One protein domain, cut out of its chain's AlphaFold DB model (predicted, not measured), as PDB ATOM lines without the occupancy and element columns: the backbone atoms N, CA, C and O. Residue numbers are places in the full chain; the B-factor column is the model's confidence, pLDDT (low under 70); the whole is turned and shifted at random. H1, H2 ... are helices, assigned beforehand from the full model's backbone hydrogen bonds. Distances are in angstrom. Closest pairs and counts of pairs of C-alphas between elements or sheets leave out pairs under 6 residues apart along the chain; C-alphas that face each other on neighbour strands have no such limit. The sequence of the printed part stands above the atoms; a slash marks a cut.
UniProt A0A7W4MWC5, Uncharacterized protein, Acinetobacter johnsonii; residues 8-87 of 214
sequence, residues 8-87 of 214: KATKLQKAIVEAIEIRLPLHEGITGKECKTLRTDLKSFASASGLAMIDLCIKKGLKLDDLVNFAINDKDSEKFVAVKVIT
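AT A GLANCE: This is residues 8 to 87 of the 214 residues of an uncharacterized protein of Acinetobacter johnsonii (UniProt A0A7W4MWC5). What shape? H2 folds back beside long helix H1, H4 packs along H1, H3 meets H1's beginning steeply and H5 packs on H2. What size? The printed part, 80 residues with five named helices, is all-helix and compact, with radius of gyration of the C-alphas 12.7 A and spans 39 by 26 by 18 A.

HOW THE PARTS SIT: Which pair? H1, residues 8 to 31, and H2, residues 36 to 46, form a hairpin, their closest C-alphas, 17 and 46, 6.0 A apart. The backbones? Every O i to N i+4 pair is within hydrogen-bond range in H2, 18 of 20 in H1, 0 of 3 in H4, residues 65 to 71, with 3 of 4 O i to N i+3 pairs.

IN THESE COORDINATES: Where first? C-alpha 8 of H1, 34.3 A long, is at (183.819, 166.417, 216.615). Where last? H3 is residues 48 to 59, and H5, residues 83 to 87, ends at (176.240, 163.535, 196.238).

THE WHOLE: Any cut? The printed part has none. Low confidence? No printed residue is under 70 pLDDT.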
ATOM      1  N   LYS A   8     184.385 167.593 217.286       94.75
ATOM      2  CA  LYS A   8     183.819 166.417 216.615       94.75
ATOM      3  C   LYS A   8     183.529 166.705 215.139       94.75
ATOM      4  O   LYS A   8     183.950 165.923 214.291       94.75
ATOM      5  N   ALA A   9     182.878 167.827 214.826       96.62
ATOM      6  CA  ALA A   9     182.591 168.215 213.446       96.62
ATOM      7  C   ALA A   9     183.867 168.457 212.630       96.62
ATOM      8  O   ALA A   9     183.958 167.983 211.501       96.62
ATOM      9  N   THR A  10     184.875 169.122 213.204       96.94
ATOM     10  CA  THR A  10     186.167 169.336 212.530       96.94
ATOM     11  C   THR A  10     186.881 168.017 212.234       96.94
ATOM     12  O   THR A  10     187.348 167.811 211.115       96.94
ATOM     13  N   LYS A  11     186.935 167.096 213.209       97.06
ATOM     14  CA  LYS A  11     187.541 165.770 213.016       97.06
ATOM     15  C   LYS A  11     186.819 164.982 211.922       97.06
ATOM     16  O   LYS A  11     187.473 164.395 211.064       97.06
ATOM     17  N   LEU A  12     185.487 164.993 211.939       97.12
ATOM     18  CA  LEU A  12     184.692 164.273 210.952       97.12
ATOM     19  C   LEU A  12     184.817 164.883 209.552       97.12
ATOM     20  O   LEU A  12     184.980 164.142 208.589       97.12
ATOM     21  N   GLN A  13     184.789 166.214 209.424       97.75
ATOM     22  CA  GLN A  13     184.996 166.882 208.137       97.75
ATOM     23  C   GLN A  13     186.329 166.459 207.519       97.75
ATOM     24  O   GLN A  13     186.358 166.076 206.352       97.75
ATOM     25  N   LYS A  14     187.410 166.483 208.310       97.94
ATOM     26  CA  LYS A  14     188.733 166.045 207.860       97.94
ATOM     27  C   LYS A  14     188.702 164.599 207.356       97.94
ATOM     28  O   LYS A  14     189.154 164.351 206.246       97.94
ATOM     29  N   ALA A  15     188.090 163.683 208.106       97.94
ATOM     30  CA  ALA A  15     187.989 162.279 207.706       97.94
ATOM     31  C   ALA A  15     187.157 162.068 206.422       97.94
ATOM     32  O   ALA A  15     187.520 161.250 205.582       97.94
ATOM     33  N   ILE A  16     186.061 162.816 206.236       98.06
ATOM     34  CA  ILE A  16     185.247 162.762 205.005       98.06
ATOM     35  C   ILE A  16     186.046 163.282 203.804       98.06
ATOM     36  O   ILE A  16     185.992 162.692 202.725       98.06
ATOM     37  N   VAL A  17     186.775 164.387 203.982       98.31
ATOM     38  CA  VAL A  17     187.624 164.975 202.937       98.31
ATOM     39  C   VAL A  17     188.718 163.992 202.532       98.31
ATOM     40  O   VAL A  17     188.793 163.650 201.355       98.31
ATOM     41  N   GLU A  18     189.465 163.452 203.498       98.31
ATOM     42  CA  GLU A  18     190.504 162.438 203.262       98.31
ATOM     43  C   GLU A  18     189.933 161.200 202.551       98.31
ATOM     44  O   GLU A  18     190.528 160.681 201.606       98.31
ATOM     45  N   ALA A  19     188.736 160.748 202.938       98.19
ATOM     46  CA  ALA A  19     188.076 159.623 202.287       98.19
ATOM     47  C   ALA A  19     187.767 159.901 200.804       98.19
ATOM     48  O   ALA A  19     188.015 159.051 199.945       98.19
ATOM     49  N   ILE A  20     187.265 161.093 200.470       98.06
ATOM     50  CA  ILE A  20     186.992 161.468 199.074       98.06
ATOM     51  C   ILE A  20     188.301 161.670 198.291       98.06
ATOM     52  O   ILE A  20     188.365 161.292 197.120       98.06
ATOM     53  N   GLU A  21     189.347 162.206 198.922       98.06
ATOM     54  CA  GLU A  21     190.684 162.354 198.326       98.06
ATOM     55  C   GLU A  21     191.325 161.005 197.987       98.06
ATOM     56  O   GLU A  21     191.927 160.886 196.924       98.06
ATOM     57  N   ILE A  22     191.138 159.977 198.821       97.69
ATOM     58  CA  ILE A  22     191.549 158.596 198.514       97.69
ATOM     59  C   ILE A  22     190.718 158.033 197.352       97.69
ATOM     60  O   ILE A  22     191.248 157.420 196.424       97.69
ATOM     61  N   ARG A  23     189.399 158.245 197.386       96.75
ATOM     62  CA  ARG A  23     188.449 157.691 196.410       96.75
ATOM     63  C   ARG A  23     188.637 158.250 195.003       96.75
ATOM     64  O   ARG A  23     188.467 157.512 194.031       96.75
ATOM     65  N   LEU A  24     188.933 159.542 194.886       97.31
ATOM     66  CA  LEU A  24     189.004 160.262 193.616       97.31
ATOM     67  C   LEU A  24     189.999 159.636 192.614       97.31
ATOM     68  O   LEU A  24     189.537 159.216 191.551       97.31
ATOM     69  N   PRO A  25     191.306 159.495 192.914       97.06
ATOM     70  CA  PRO A  25     192.267 158.925 191.971       97.06
ATOM     71  C   PRO A  25     191.984 157.452 191.665       97.06
ATOM     72  O   PRO A  25     192.160 157.026 190.528       97.06
ATOM     73  N   LEU A  26     191.483 156.673 192.633       96.31
ATOM     74  CA  LEU A  26     191.110 155.272 192.403       96.31
ATOM     75  C   LEU A  26     189.962 155.157 191.389       96.31
ATOM     76  O   LEU A  26     189.973 154.294 190.511       96.31
ATOM     77  N   HIS A  27     188.967 156.038 191.489       95.50
ATOM     78  CA  HIS A  27     187.845 156.066 190.560       95.50
ATOM     79  C   HIS A  27     188.264 156.544 189.161       95.50
ATOM     80  O   HIS A  27     187.862 155.950 188.157       95.50
ATOM     81  N   GLU A  28     189.073 157.603 189.085       96.31
ATOM     82  CA  GLU A  28     189.584 158.133 187.814       96.31
ATOM     83  C   GLU A  28     190.524 157.127 187.128       96.31
ATOM     84  O   GLU A  28     190.439 156.954 185.915       96.31
ATOM     85  N   GLY A  29     191.325 156.377 187.894       95.38
ATOM     86  CA  GLY A  29     192.181 155.305 187.378       95.38
ATOM     87  C   GLY A  29     191.401 154.141 186.756       95.38
ATOM     88  O   GLY A  29     191.788 153.649 185.701       95.38
ATOM     89  N   ILE A  30     190.271 153.735 187.350       93.38
ATOM     90  CA  ILE A  30     189.411 152.671 186.793       93.38
ATOM     91  C   ILE A  30     188.637 153.153 185.562       93.38
ATOM     92  O   ILE A  30     188.448 152.407 184.605       93.38
ATOM     93  N   THR A  31     188.126 154.383 185.602       92.69
ATOM     94  CA  THR A  31     187.247 154.901 184.539       92.69
ATOM     95  C   THR A  31     188.005 155.548 183.381       92.69
ATOM     96  O   THR A  31     187.410 155.780 182.327       92.69
ATOM     97  N   GLY A  32     189.285 155.875 183.575       94.56
ATOM     98  CA  GLY A  32     190.113 156.611 182.617       94.56
ATOM     99  C   GLY A  32     189.640 158.047 182.366       94.56
ATOM    100  O   GLY A  32     190.014 158.646 181.359       94.56
ATOM    101  N   LYS A  33     188.766 158.595 183.222       95.38
ATOM    102  CA  LYS A  33     188.130 159.907 183.031       95.38
ATOM    103  C   LYS A  33     188.082 160.687 184.332       95.38
ATOM    104  O   LYS A  33     187.892 160.120 185.402       95.38
ATOM    105  N   GLU A  34     188.165 162.008 184.213       96.00
ATOM    106  CA  GLU A  34     188.000 162.919 185.344       96.00
ATOM    107  C   GLU A  34     186.593 162.800 185.962       96.00
ATOM    108  O   GLU A  34     185.570 162.894 185.271       96.00
ATOM    109  N   CYS A  35     186.527 162.668 187.286       96.69
ATOM    110  CA  CYS A  35     185.277 162.564 188.027       96.69
ATOM    111  C   CYS A  35     184.856 163.917 188.614       96.69
ATOM    112  O   CYS A  35     185.032 164.206 189.802       96.69
ATOM    113  N   LYS A  36     184.214 164.742 187.780       96.94
ATOM    114  CA  LYS A  36     183.704 166.076 188.166       96.94
ATOM    115  C   LYS A  36     182.787 166.048 189.395       96.94
ATOM    116  O   LYS A  36     182.775 166.990 190.187       96.94
ATOM    117  N   THR A  37     182.027 164.965 189.564       96.12
ATOM    118  CA  THR A  37     181.105 164.788 190.693       96.12
ATOM    119  C   THR A  37     181.860 164.674 192.016       96.12
ATOM    120  O   THR A  37     181.600 165.465 192.919       96.12
ATOM    121  N   LEU A  38     182.848 163.774 192.109       97.12
ATOM    122  CA  LEU A  38     183.664 163.625 193.320       97.12
ATOM    123  C   LEU A  38     184.447 164.902 193.634       97.12
ATOM    124  O   LEU A  38     184.507 165.302 194.790       97.12
ATOM    125  N   ARG A  39     184.970 165.597 192.615       98.00
ATOM    126  CA  ARG A  39     185.651 166.894 192.791       98.00
ATOM    127  C   ARG A  39     184.719 167.971 193.358       98.00
ATOM    128  O   ARG A  39     185.111 168.738 194.236       98.00
ATOM    129  N   THR A  40     183.472 168.011 192.889       98.06
ATOM    130  CA  THR A  40     182.445 168.933 193.404       98.06
ATOM    131  C   THR A  40     182.087 168.614 194.853       98.06
ATOM    132  O   THR A  40     181.983 169.527 195.681       98.06
ATOM    133  N   ASP A  41     181.907 167.332 195.170       97.94
ATOM    134  CA  ASP A  41     181.583 166.887 196.522       97.94
ATOM    135  C   ASP A  41     182.761 167.149 197.480       97.94
ATOM    136  O   ASP A  41     182.538 167.726 198.544       97.94
ATOM    137  N   LEU A  42     184.006 166.883 197.062       98.31
ATOM    138  CA  LEU A  42     185.234 167.214 197.798       98.31
ATOM    139  C   LEU A  42     185.298 168.702 198.155       98.31
ATOM    140  O   LEU A  42     185.386 169.057 199.330       98.31
ATOM    141  N   LYS A  43     185.184 169.585 197.152       98.31
ATOM    142  CA  LYS A  43     185.206 171.042 197.363       98.31
ATOM    143  C   LYS A  43     184.115 171.489 198.336       98.31
ATOM    144  O   LYS A  43     184.338 172.372 199.161       98.31
ATOM    145  N   SER A  44     182.931 170.889 198.232       97.75
ATOM    146  CA  SER A  44     181.802 171.229 199.094       97.75
ATOM    147  C   SER A  44     182.054 170.804 200.540       97.75
ATOM    148  O   SER A  44     181.886 171.622 201.443       97.75
ATOM    149  N   PHE A  45     182.500 169.565 200.771       98.06
ATOM    150  CA  PHE A  45     182.797 169.068 202.116       98.06
ATOM    151  C   PHE A  45     183.992 169.775 202.758       98.06
ATOM    152  O   PHE A  45     183.919 170.076 203.945       98.06
ATOM    153  N   ALA A  46     185.037 170.114 201.999       98.06
ATOM    154  CA  ALA A  46     186.224 170.814 202.504       98.06
ATOM    155  C   ALA A  46     185.973 172.292 202.864       98.06
ATOM    156  O   ALA A  46     186.773 172.917 203.557       98.06
ATOM    157  N   SER A  47     184.867 172.873 202.399       98.19
ATOM    158  CA  SER A  47     184.563 174.288 202.622       98.19
ATOM    159  C   SER A  47     184.121 174.600 204.060       98.19
ATOM    160  O   SER A  47     183.629 173.738 204.790       98.19
ATOM    161  N   ALA A  48     184.210 175.874 204.454       96.88
ATOM    162  CA  ALA A  48     183.691 176.343 205.743       96.88
ATOM    163  C   ALA A  48     182.173 176.111 205.896       96.88
ATOM    164  O   ALA A  48     181.699 175.799 206.988       96.88
ATOM    165  N   SER A  49     181.405 176.216 204.805       95.81
ATOM    166  CA  SER A  49     179.974 175.889 204.815       95.81
ATOM    167  C   SER A  49     179.732 174.383 204.954       95.81
ATOM    168  O   SER A  49     178.783 173.990 205.627       95.81
ATOM    169  N   GLY A  50     180.613 173.546 204.396       97.31
ATOM    170  CA  GLY A  50     180.634 172.100 204.628       97.31
ATOM    171  C   GLY A  50     180.838 171.750 206.105       97.31
ATOM    172  O   GLY A  50     180.074 170.956 206.653       97.31
ATOM    173  N   LEU A  51     181.793 172.405 206.777       97.88
ATOM    174  CA  LEU A  51     182.005 172.247 208.222       97.88
ATOM    175  C   LEU A  51     180.764 172.645 209.028       97.88
ATOM    176  O   LEU A  51     180.330 171.898 209.905       97.88
ATOM    177  N   ALA A  52     180.175 173.803 208.719       97.00
ATOM    178  CA  ALA A  52     178.972 174.277 209.396       97.00
ATOM    179  C   ALA A  52     177.783 173.321 209.199       97.00
ATOM    180  O   ALA A  52     177.059 173.041 210.150       97.00
ATOM    181  N   MET A  53     177.606 172.781 207.987       97.06
ATOM    182  CA  MET A  53     176.585 171.772 207.689       97.06
ATOM    183  C   MET A  53     176.774 170.517 208.549       97.06
ATOM    184  O   MET A  53     175.821 170.070 209.184       97.06
ATOM    185  N   ILE A  54     177.991 169.966 208.601       97.62
ATOM    186  CA  ILE A  54     178.303 168.778 209.411       97.62
ATOM    187  C   ILE A  54     178.029 169.048 210.896       97.62
ATOM    188  O   ILE A  54     177.372 168.242 211.553       97.62
ATOM    189  N   ASP A  55     178.487 170.187 211.419       97.25
ATOM    190  CA  ASP A  55     178.299 170.555 212.826       97.25
ATOM    191  C   ASP A  55     176.815 170.695 213.192       97.25
ATOM    192  O   ASP A  55     176.381 170.197 214.231       97.25
ATOM    193  N   LEU A  56     176.012 171.310 212.319       96.44
ATOM    194  CA  LEU A  56     174.565 171.427 212.508       96.44
ATOM    195  C   LEU A  56     173.862 170.068 212.464       96.44
ATOM    196  O   LEU A  56     172.988 169.815 213.291       96.44
ATOM    197  N   CYS A  57     174.247 169.180 211.546       96.12
ATOM    198  CA  CYS A  57     173.698 167.826 211.485       96.12
ATOM    199  C   CYS A  57     174.018 167.020 212.753       96.12
ATOM    200  O   CYS A  57     173.120 166.394 213.315       96.12
ATOM    201  N   ILE A  58     175.258 167.092 213.250       95.56
ATOM    202  CA  ILE A  58     175.654 166.445 214.512       95.56
ATOM    203  C   ILE A  58     174.843 167.005 215.684       95.56
ATOM    204  O   ILE A  58     174.334 166.237 216.495       95.56
ATOM    205  N   LYS A  59     174.685 168.333 215.768       94.94
ATOM    206  CA  LYS A  59     173.883 168.989 216.817       94.94
ATOM    207  C   LYS A  59     172.406 168.604 216.768       94.94
ATOM    208  O   LYS A  59     171.761 168.571 217.808       94.94
ATOM    209  N   LYS A  60     171.884 168.301 215.577       94.00
ATOM    210  CA  LYS A  60     170.531 167.763 215.385       94.00
ATOM    211  C   LYS A  60     170.411 166.286 215.770       94.00
ATOM    212  O   LYS A  60     169.292 165.810 215.859       94.00
ATOM    213  N   GLY A  61     171.520 165.586 216.016       93.00
ATOM    214  CA  GLY A  61     171.530 164.192 216.464       93.00
ATOM    215  C   GLY A  61     171.840 163.161 215.377       93.00
ATOM    216  O   GLY A  61     171.804 161.969 215.666       93.00
ATOM    217  N   LEU A  62     172.187 163.580 214.152       93.94
ATOM    218  CA  LEU A  62     172.608 162.644 213.104       93.94
ATOM    219  C   LEU A  62     173.959 162.004 213.451       93.94
ATOM    220  O   LEU A  62     174.956 162.701 213.676       93.94
ATOM    221  N   LYS A  63     174.017 160.671 213.412       92.25
ATOM    222  CA  LYS A  63     175.270 159.906 213.392       92.25
ATOM    223  C   LYS A  63     175.794 159.853 211.962       92.25
ATOM    224  O   LYS A  63     175.086 159.445 211.048       92.25
ATOM    225  N   LEU A  64     177.033 160.294 211.784       94.19
ATOM    226  CA  LEU A  64     177.668 160.482 210.477       94.19
ATOM    227  C   LEU A  64     179.031 159.776 210.392       94.19
ATOM    228  O   LEU A  64     179.805 160.029 209.474       94.19
ATOM    229  N   ASP A  65     179.349 158.923 211.366       89.00
ATOM    230  CA  ASP A  65     180.664 158.291 211.482       89.00
ATOM    231  C   ASP A  65     180.951 157.351 210.293       89.00
ATOM    232  O   ASP A  65     182.083 157.278 209.825       89.00
ATOM    233  N   ASP A  66     179.914 156.738 209.708       90.69
ATOM    234  CA  ASP A  66     180.031 155.844 208.548       90.69
ATOM    235  C   ASP A  66     180.366 156.552 207.228       90.69
ATOM    236  O   ASP A  66     180.681 155.890 206.235       90.69
ATOM    237  N   LEU A  67     180.354 157.891 207.186       93.44
ATOM    238  CA  LEU A  67     180.713 158.635 205.973       93.44
ATOM    239  C   LEU A  67     182.201 158.487 205.608       93.44
ATOM    240  O   LEU A  67     182.583 158.754 204.470       93.44
ATOM    241  N   VAL A  68     183.041 157.984 206.519       91.25
ATOM    242  CA  VAL A  68     184.436 157.613 206.213       91.25
ATOM    243  C   VAL A  68     184.539 156.484 205.179       91.25
ATOM    244  O   VAL A  68     185.546 156.373 204.481       91.25
ATOM    245  N   ASN A  69     183.479 155.684 205.005       93.56
ATOM    246  CA  ASN A  69     183.431 154.615 204.004       93.56
ATOM    247  C   ASN A  69     183.437 155.141 202.555       93.56
ATOM    248  O   ASN A  69     183.584 154.356 201.619       93.56
ATOM    249  N   PHE A  70     183.348 156.460 202.337       96.75
ATOM    250  CA  PHE A  70     183.487 157.073 201.010       96.75
ATOM    251  C   PHE A  70     184.822 156.749 200.322       96.75
ATOM    252  O   PHE A  70     184.883 156.789 199.094       96.75
ATOM    253  N   ALA A  71     185.856 156.370 201.082       95.69
ATOM    254  CA  ALA A  71     187.160 155.958 200.563       95.69
ATOM    255  C   ALA A  71     187.120 154.649 199.757       95.69
ATOM    256  O   ALA A  71     187.986 154.404 198.915       95.69
ATOM    257  N   ILE A  72     186.135 153.782 200.011       93.94
ATOM    258  CA  ILE A  72     186.150 152.391 199.548       93.94
ATOM    259  C   ILE A  72     185.884 152.325 198.048       93.94
ATOM    260  O   ILE A  72     184.751 152.536 197.637       93.94
ATOM    261  N   ASN A  73     186.939 152.011 197.274       93.44
ATOM    262  CA  ASN A  73     187.052 151.691 195.827       93.44
ATOM    263  C   ASN A  73     186.065 150.646 195.287       93.44
ATOM    264  O   ASN A  73     185.492 150.761 194.205       93.44
ATOM    265  N   ASP A  74     185.930 149.595 196.080       92.69
ATOM    266  CA  ASP A  74     185.586 148.250 195.640       92.69
ATOM    267  C   ASP A  74     184.076 148.019 195.621       92.69
ATOM    268  O   ASP A  74     183.439 148.124 196.662       92.69
ATOM    269  N   LYS A  75     183.511 147.703 194.450       89.44
ATOM    270  CA  LYS A  75     182.063 147.505 194.268       89.44
ATOM    271  C   LYS A  75     181.534 146.264 194.983       89.44
ATOM    272  O   LYS A  75     180.349 146.255 195.319       89.44
ATOM    273  N   ASP A  76     182.390 145.277 195.223       90.19
ATOM    274  CA  ASP A  76     182.012 144.016 195.861       90.19
ATOM    275  C   ASP A  76     182.000 144.145 197.393       90.19
ATOM    276  O   ASP A  76     181.445 143.308 198.103       90.19
ATOM    277  N   SER A  77     182.531 145.251 197.925       91.88
ATOM    278  CA  SER A  77     182.460 145.565 199.347       91.88
ATOM    279  C   SER A  77     181.041 145.947 199.785       91.88
ATOM    280  O   SER A  77     180.390 146.845 199.232       91.88
ATOM    281  N   GLU A  78     180.578 145.370 200.894       88.25
ATOM    282  CA  GLU A  78     179.316 145.765 201.536       88.25
ATOM    283  C   GLU A  78     179.300 147.252 201.918       88.25
ATOM    284  O   GLU A  78     178.279 147.928 201.767       88.25
ATOM    285  N   LYS A  79     180.463 147.789 202.301       91.31
ATOM    286  CA  LYS A  79     180.657 149.191 202.696       91.31
ATOM    287  C   LYS A  79     180.843 150.142 201.512       91.31
ATOM    288  O   LYS A  79     180.972 151.348 201.709       91.31
ATOM    289  N   PHE A  80     180.846 149.629 200.282       93.75
ATOM    290  CA  PHE A  80     180.921 150.453 199.084       93.75
ATOM    291  C   PHE A  80     179.772 151.455 199.004       93.75
ATOM    292  O   PHE A  80     178.594 151.069 199.031       93.75
ATOM    293  N   VAL A  81     180.132 152.721 198.787       94.50
ATOM    294  CA  VAL A  81     179.200 153.819 198.524       94.50
ATOM    295  C   VAL A  81     179.431 154.344 197.109       94.50
ATOM    296  O   VAL A  81     180.491 154.876 196.779       94.50
ATOM    297  N   ALA A  82     178.419 154.219 196.250       94.31
ATOM    298  CA  ALA A  82     178.501 154.736 194.889       94.31
ATOM    299  C   ALA A  82     178.635 156.268 194.884       94.31
ATOM    300  O   ALA A  82     178.010 156.961 195.686       94.31
ATOM    301  N   VAL A  83     179.367 156.815 193.906       96.00
ATOM    302  CA  VAL A  83     179.617 158.266 193.776       96.00
ATOM    303  C   VAL A  83     178.325 159.079 193.855       96.00
ATOM    304  O   VAL A  83     178.275 160.117 194.508       96.00
ATOM    305  N   LYS A  84     177.242 158.594 193.236       95.31
ATOM    306  CA  LYS A  84     175.983 159.337 193.228       95.31
ATOM    307  C   LYS A  84     175.260 159.352 194.576       95.31
ATOM    308  O   LYS A  84     174.550 160.313 194.866       95.31
ATOM    309  N   VAL A  85     175.491 158.337 195.407       96.62
ATOM    310  CA  VAL A  85     174.997 158.277 196.788       96.62
ATOM    311  C   VAL A  85     175.711 159.322 197.647       96.62
ATOM    312  O   VAL A  85     175.041 160.020 198.399       96.62
ATOM    313  N   ILE A  86     177.023 159.523 197.465       97.44
ATOM    314  CA  ILE A  86     177.792 160.580 198.156       97.44
ATOM    315  C   ILE A  86     177.182 161.963 197.884       97.44
ATOM    316  O   ILE A  86     176.907 162.720 198.819       97.44
ATOM    317  N   THR A  87     176.892 162.271 196.615       96.88
ATOM    318  CA  THR A  87     176.240 163.535 196.238       96.88
ATOM    319  C   THR A  87     174.887 163.708 196.935       96.88
ATOM    320  O   THR A  87     174.602 164.785 197.460       96.88
TER     321      THR A  87